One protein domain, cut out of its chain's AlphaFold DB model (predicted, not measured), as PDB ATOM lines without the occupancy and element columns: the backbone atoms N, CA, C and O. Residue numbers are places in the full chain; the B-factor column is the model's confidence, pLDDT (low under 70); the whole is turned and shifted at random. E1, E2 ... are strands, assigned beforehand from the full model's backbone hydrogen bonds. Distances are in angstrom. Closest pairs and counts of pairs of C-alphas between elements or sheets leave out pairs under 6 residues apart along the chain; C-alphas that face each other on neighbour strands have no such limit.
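AT A GLANCE: This is residues 491 to 533 of the 538 residues of an uncharacterized protein of Candidatus Endobugula sertula (Bugula neritina bacterial symbiont) (UniProt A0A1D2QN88). A long, narrow ribbon of three strands is built along one long strand, E2: E1 folds against the first half of E2 and E3 against its second half, so that E1 and E3 follow each other along the ribbon more than they overlap. A tight turn, residues 499 to 503, closes one end of the ribbon, and a long loop, residues 514 to 527, makes a larger head at the other end. The printed part has 43 residues with three named strands, in the order E1, E2, E3 along the chain, and no named helix; the sheet has the same order, E1, E2, E3, and is antiparallel throughout. By its named elements the class is all strand, though these hold 20 of the 43 residues, under half. The whole is only just loose, close to extended, with a radius of gyration of the C-alphas of 13.6 A, and its elongated outline spans 39 by 22 by 13 A.

IN THESE COORDINATES: The printed part begins at Pro 491, with its C-alpha at (-25.396, -28.394, -15.003). E1 is residues 494 to 498 and measures 13.4 A from first to last C-alpha; C-alpha 494 stands at (-28.046, -24.351, -19.516). After residues 499 to 503 comes E2, residues 504 to 513, the longest strand with 10 residues and 28.9 A. It runs from C-alpha 504 at (-35.918, -28.678, -28.789) to C-alpha 513 at (-23.531, -7.654, -13.252). Residues 514 to 527 hold no named element; within them residues 516 to 518 and 522 to 524 are short helical runs. E3 is residues 528 to 532, 13.7 A long, and ends with C-alpha 532 at (-32.109, -17.608, -20.335). One more residue, Asp 533, is printed after it.

HOW THE PARTS SIT: The three strands form a meander, each strand the antiparallel neighbour of the one before. E1 and E2 are a hairpin, with 138 degrees between their N-to-C directions. Their closest facing C-alphas are those of Arg 494 and Arg 508, 4.3 A apart, and at the turn the C-alphas of Arg 498 and Thr 504 face each other at 4.7 A. N 495 and O 507 are within hydrogen-bond range at 2.9 A, and so are N 505 and O 497, also at 2.9 A. E2 and E3 are a second hairpin, antiparallel at 169 degrees. Here the closest facing C-alphas are those of Lys 513 and Tyr 528, 4.3 A apart. N 510 and O 531 are within hydrogen-bond range at 2.8 A, as are N 529 and O 512 at 2.9 A. The pairing of E2 is staggered: its residues 504 to 508 pair with E1 and its residues 509 to 513 with E3. E2 is the inner strand of the sheet, and E1 and E3 are its edge strands. The closest C-alphas of E1 and E3 are those of Val 495 and Val 532, 7.5 A apart, while the centres of these two strands are 14.8 A apart.

THE WHOLE: The two C-alphas farthest apart, those of Gly 502 and His 520, are separated by 38.9 A; one belongs to the link from E1 to E2 and the other to the link from E2 to E3. The first of these links is tight, with 5 residues, and the second is long, with 14 residues whose C-alphas lie 12 to 19 A from the mean of all C-alphas. The first and last printed C-alphas, of Pro 491 and Asp 533, are 15.3 A apart. The C-alphas of the sheet lie up to 3.4 A off the best plane through them. The printed part has no cut from residue 491 to residue 533. The mean pLDDT of the printed part is 92.9, and no printed residue is under 70.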
ATOM      1  N   PRO A 491     -26.047 -29.645 -15.408       90.94
ATOM      2  CA  PRO A 491     -25.396 -28.394 -15.003       90.94
ATOM      3  C   PRO A 491     -26.325 -27.167 -14.967       90.94
ATOM      4  O   PRO A 491     -27.224 -27.013 -15.789       90.94
ATOM      5  N   LEU A 492     -26.019 -26.206 -14.085       91.25
ATOM      6  CA  LEU A 492     -26.838 -24.999 -13.850       91.25
ATOM      7  C   LEU A 492     -26.565 -23.831 -14.814       91.25
ATOM      8  O   LEU A 492     -26.972 -22.695 -14.572       91.25
ATOM      9  N   ASN A 493     -25.860 -24.083 -15.916       93.44
ATOM     10  CA  ASN A 493     -25.500 -23.063 -16.902       93.44
ATOM     11  C   ASN A 493     -26.308 -23.164 -18.204       93.44
ATOM     12  O   ASN A 493     -26.086 -22.368 -19.124       93.44
ATOM     13  N   ARG A 494     -27.220 -24.138 -18.324       94.19
ATOM     14  CA  ARG A 494     -28.046 -24.351 -19.516       94.19
ATOM     15  C   ARG A 494     -29.427 -24.883 -19.154       94.19
ATOM     16  O   ARG A 494     -29.573 -25.641 -18.209       94.19
ATOM     17  N   VAL A 495     -30.412 -24.542 -19.974       94.56
ATOM     18  CA  VAL A 495     -31.760 -25.118 -19.939       94.56
ATOM     19  C   VAL A 495     -32.118 -25.711 -21.293       94.56
ATOM     20  O   VAL A 495     -31.662 -25.240 -22.340       94.56
ATOM     21  N   THR A 496     -32.961 -26.735 -21.272       94.06
ATOM     22  CA  THR A 496     -33.589 -27.288 -22.472       94.06
ATOM     23  C   THR A 496     -34.993 -26.713 -22.585       94.06
ATOM     24  O   THR A 496     -35.773 -26.838 -21.651       94.06
ATOM     25  N   ILE A 497     -35.307 -26.077 -23.714       94.06
ATOM     26  CA  ILE A 497     -36.625 -25.494 -23.989       94.06
ATOM     27  C   ILE A 497     -37.249 -26.126 -25.232       94.06
ATOM     28  O   ILE A 497     -36.551 -26.424 -26.213       94.06
ATOM     29  N   ARG A 498     -38.574 -26.263 -25.230       95.06
ATOM     30  CA  ARG A 498     -39.360 -26.525 -26.439       95.06
ATOM     31  C   ARG A 498     -39.668 -25.216 -27.163       95.06
ATOM     32  O   ARG A 498     -40.032 -24.226 -26.538       95.06
ATOM     33  N   LYS A 499     -39.524 -25.195 -28.487       89.56
ATOM     34  CA  LYS A 499     -39.955 -24.072 -29.335       89.56
ATOM     35  C   LYS A 499     -41.361 -24.309 -29.884       89.56
ATOM     36  O   LYS A 499     -41.807 -25.449 -29.969       89.56
ATOM     37  N   ALA A 500     -42.017 -23.240 -30.341       87.44
ATOM     38  CA  ALA A 500     -43.347 -23.306 -30.957       87.44
ATOM     39  C   ALA A 500     -43.412 -24.255 -32.171       87.44
ATOM     40  O   ALA A 500     -44.422 -24.905 -32.389       87.44
ATOM     41  N   ASN A 501     -42.309 -24.407 -32.914       88.31
ATOM     42  CA  ASN A 501     -42.200 -25.341 -34.042       88.31
ATOM     43  C   ASN A 501     -41.904 -26.800 -33.634       88.31
ATOM     44  O   ASN A 501     -41.425 -27.581 -34.452       88.31
ATOM     45  N   GLY A 502     -42.072 -27.152 -32.355       86.44
ATOM     46  CA  GLY A 502     -41.839 -28.497 -31.823       86.44
ATOM     47  C   GLY A 502     -40.366 -28.890 -31.660       86.44
ATOM     48  O   GLY A 502     -40.077 -29.915 -31.047       86.44
ATOM     49  N   ARG A 503     -39.405 -28.090 -32.145       91.88
ATOM     50  CA  ARG A 503     -37.976 -28.393 -31.976       91.88
ATOM     51  C   ARG A 503     -37.509 -28.081 -30.560       91.88
ATOM     52  O   ARG A 503     -37.904 -27.084 -29.953       91.88
ATOM     53  N   THR A 504     -36.599 -28.904 -30.064       94.31
ATOM     54  CA  THR A 504     -35.918 -28.678 -28.789       94.31
ATOM     55  C   THR A 504     -34.683 -27.806 -29.004       94.31
ATOM     56  O   THR A 504     -33.968 -27.957 -29.994       94.31
ATOM     57  N   ALA A 505     -34.410 -26.883 -28.083       93.75
ATOM     58  CA  ALA A 505     -33.183 -26.098 -28.089       93.75
ATOM     59  C   ALA A 505     -32.557 -26.031 -26.700       93.75
ATOM     60  O   ALA A 505     -33.243 -25.820 -25.704       93.75
ATOM     61  N   LYS A 506     -31.229 -26.146 -26.655       94.88
ATOM     62  CA  LYS A 506     -30.449 -25.839 -25.458       94.88
ATOM     63  C   LYS A 506     -30.115 -24.349 -25.461       94.88
ATOM     64  O   LYS A 506     -29.636 -23.815 -26.468       94.88
ATOM     65  N   ARG A 507     -30.391 -23.666 -24.356       95.12
ATOM     66  CA  ARG A 507     -30.065 -22.251 -24.143       95.12
ATOM     67  C   ARG A 507     -29.150 -22.115 -22.947       95.12
ATOM     68  O   ARG A 507     -29.291 -22.853 -21.980       95.12
ATOM     69  N   ARG A 508     -28.195 -21.194 -23.033       95.50
ATOM     70  CA  ARG A 508     -27.332 -20.859 -21.899       95.50
ATOM     71  C   ARG A 508     -28.117 -20.034 -20.892       95.50
ATOM     72  O   ARG A 508     -29.024 -19.297 -21.269       95.50
ATOM     73  N   VAL A 509     -27.727 -20.136 -19.634       93.94
ATOM     74  CA  VAL A 509     -28.135 -19.209 -18.586       93.94
ATOM     75  C   VAL A 509     -27.030 -18.180 -18.456       93.94
ATOM     76  O   VAL A 509     -25.883 -18.520 -18.167       93.94
ATOM     77  N   ILE A 510     -27.364 -16.929 -18.727       92.94
ATOM     78  CA  ILE A 510     -26.433 -15.813 -18.650       92.94
ATOM     79  C   ILE A 510     -26.502 -15.254 -17.235       92.94
ATOM     80  O   ILE A 510     -27.580 -14.870 -16.790       92.94
ATOM     81  N   ARG A 511     -25.352 -15.169 -16.561       91.62
ATOM     82  CA  ARG A 511     -25.170 -14.412 -15.317       91.62
ATOM     83  C   ARG A 511     -24.251 -13.227 -15.601       91.62
ATOM     84  O   ARG A 511     -23.187 -13.411 -16.186       91.62
ATOM     85  N   LYS A 512     -24.670 -12.013 -15.251       92.75
ATOM     86  CA  LYS A 512     -23.857 -10.795 -15.425       92.75
ATOM     87  C   LYS A 512     -24.196  -9.756 -14.365       92.75
ATOM     88  O   LYS A 512     -25.266  -9.824 -13.768       92.75
ATOM     89  N   LYS A 513     -23.311  -8.774 -14.178       95.12
ATOM     90  CA  LYS A 513     -23.531  -7.654 -13.252       95.12
ATOM     91  C   LYS A 513     -24.878  -6.973 -13.515       95.12
ATOM     92  O   LYS A 513     -25.246  -6.751 -14.674       95.12
ATOM     93  N   VAL A 514     -25.593  -6.649 -12.441       94.25
ATOM     94  CA  VAL A 514     -26.880  -5.953 -12.524       94.25
ATOM     95  C   VAL A 514     -26.706  -4.559 -13.158       94.25
ATOM     96  O   VAL A 514     -25.758  -3.838 -12.825       94.25
ATOM     97  N   PRO A 515     -27.584  -4.144 -14.092       92.88
ATOM     98  CA  PRO A 515     -27.638  -2.763 -14.563       92.88
ATOM     99  C   PRO A 515     -27.902  -1.782 -13.413       92.88
ATOM    100  O   PRO A 515     -28.757  -2.037 -12.570       92.88
ATOM    101  N   ARG A 516     -27.233  -0.618 -13.405       94.12
ATOM    102  CA  ARG A 516     -27.339   0.365 -12.303       94.12
ATOM    103  C   ARG A 516     -28.783   0.755 -11.960       94.12
ATOM    104  O   ARG A 516     -29.113   0.844 -10.789       94.12
ATOM    105  N   HIS A 517     -29.646   0.927 -12.963       93.38
ATOM    106  CA  HIS A 517     -31.046   1.314 -12.753       93.38
ATOM    107  C   HIS A 517     -31.908   0.222 -12.101       93.38
ATOM    108  O   HIS A 517     -32.996   0.533 -11.644       93.38
ATOM    109  N   LEU A 518     -31.441  -1.031 -12.033       93.19
ATOM    110  CA  LEU A 518     -32.151  -2.146 -11.386       93.19
ATOM    111  C   LEU A 518     -31.516  -2.558 -10.060       93.19
ATOM    112  O   LEU A 518     -32.116  -3.319  -9.315       93.19
ATOM    113  N   ALA A 519     -30.310  -2.073  -9.754       93.56
ATOM    114  CA  ALA A 519     -29.538  -2.502  -8.588       93.56
ATOM    115  C   ALA A 519     -30.247  -2.251  -7.244       93.56
ATOM    116  O   ALA A 519     -29.905  -2.889  -6.259       93.56
ATOM    117  N   HIS A 520     -31.223  -1.340  -7.215       93.12
ATOM    118  CA  HIS A 520     -32.029  -1.032  -6.034       93.12
ATOM    119  C   HIS A 520     -33.119  -2.080  -5.740       93.12
ATOM    120  O   HIS A 520     -33.712  -2.047  -4.668       93.12
ATOM    121  N   LEU A 521     -33.423  -2.978  -6.684       95.12
ATOM    122  CA  LEU A 521     -34.474  -3.982  -6.519       95.12
ATOM    123  C   LEU A 521     -33.961  -5.190  -5.720       95.12
ATOM    124  O   LEU A 521     -32.866  -5.686  -6.011       95.12
ATOM    125  N   PRO A 522     -34.772  -5.759  -4.808       95.00
ATOM    126  CA  PRO A 522     -34.370  -6.908  -3.986       95.00
ATOM    127  C   PRO A 522     -34.022  -8.148  -4.829       95.00
ATOM    128  O   PRO A 522     -33.116  -8.906  -4.501       95.00
ATOM    129  N   ASN A 523     -34.620  -8.298  -6.016       94.88
ATOM    130  CA  ASN A 523     -34.300  -9.367  -6.973       94.88
ATOM    131  C   ASN A 523     -32.810  -9.442  -7.367       94.88
ATOM    132  O   ASN A 523     -32.373 -10.447  -7.941       94.88
ATOM    133  N   HIS A 524     -32.051  -8.371  -7.124       93.69
ATOM    134  CA  HIS A 524     -30.650  -8.218  -7.497       93.69
ATOM    135  C   HIS A 524     -29.735  -7.929  -6.305       93.69
ATOM    136  O   HIS A 524     -28.629  -7.426  -6.510       93.69
ATOM    137  N   SER A 525     -30.150  -8.280  -5.085       90.44
ATOM    138  CA  SER A 525     -29.346  -8.122  -3.863       90.44
ATOM    139  C   SER A 525     -27.956  -8.762  -3.956       90.44
ATOM    140  O   SER A 525     -26.986  -8.197  -3.462       90.44
ATOM    141  N   ALA A 526     -27.814  -9.869  -4.691       91.12
ATOM    142  CA  ALA A 526     -26.520 -10.505  -4.957       91.12
ATOM    143  C   ALA A 526     -25.648  -9.785  -6.019       91.12
ATOM    144  O   ALA A 526     -24.578 -10.261  -6.396       91.12
ATOM    145  N   GLY A 527     -26.091  -8.647  -6.561       93.25
ATOM    146  CA  GLY A 527     -25.322  -7.821  -7.502       93.25
ATOM    147  C   GLY A 527     -25.281  -8.331  -8.949       93.25
ATOM    148  O   GLY A 527     -24.608  -7.736  -9.803       93.25
ATOM    149  N   TYR A 528     -26.016  -9.398  -9.269       92.38
ATOM    150  CA  TYR A 528     -26.137  -9.927 -10.626       92.38
ATOM    151  C   TYR A 528     -27.582 -10.171 -11.051       92.38
ATOM    152  O   TYR A 528     -28.512 -10.291 -10.259       92.38
ATOM    153  N   ILE A 529     -27.736 -10.276 -12.366       91.88
ATOM    154  CA  ILE A 529     -28.934 -10.764 -13.038       91.88
ATOM    155  C   ILE A 529     -28.633 -12.133 -13.644       91.88
ATOM    156  O   ILE A 529     -27.531 -12.370 -14.151       91.88
ATOM    157  N   ALA A 530     -29.622 -13.020 -13.620       90.56
ATOM    158  CA  ALA A 530     -29.598 -14.307 -14.302       90.56
ATOM    159  C   ALA A 530     -30.765 -14.366 -15.290       90.56
ATOM    160  O   ALA A 530     -31.833 -13.862 -14.975       90.56
ATOM    161  N   TYR A 531     -30.580 -14.930 -16.484       92.69
ATOM    162  CA  TYR A 531     -31.664 -15.121 -17.458       92.69
ATOM    163  C   TYR A 531     -31.293 -16.137 -18.536       92.69
ATOM    164  O   TYR A 531     -30.118 -16.432 -18.759       92.69
ATOM    165  N   VAL A 532     -32.301 -16.669 -19.225       93.75
ATOM    166  CA  VAL A 532     -32.109 -17.608 -20.335       93.75
ATOM    167  C   VAL A 532     -31.759 -16.842 -21.611       93.75
ATOM    168  O   VAL A 532     -32.426 -15.877 -21.975       93.75
ATOM    169  N   ASP A 533     -30.723 -17.282 -22.325       94.19
ATOM    170  CA  ASP A 533     -30.270 -16.675 -23.583       94.19
ATOM    171  C   ASP A 533     -31.423 -16.583 -24.608       94.19
ATOM    172  O   ASP A 533     -32.069 -17.587 -24.935       94.19
TER     173      ASP A 533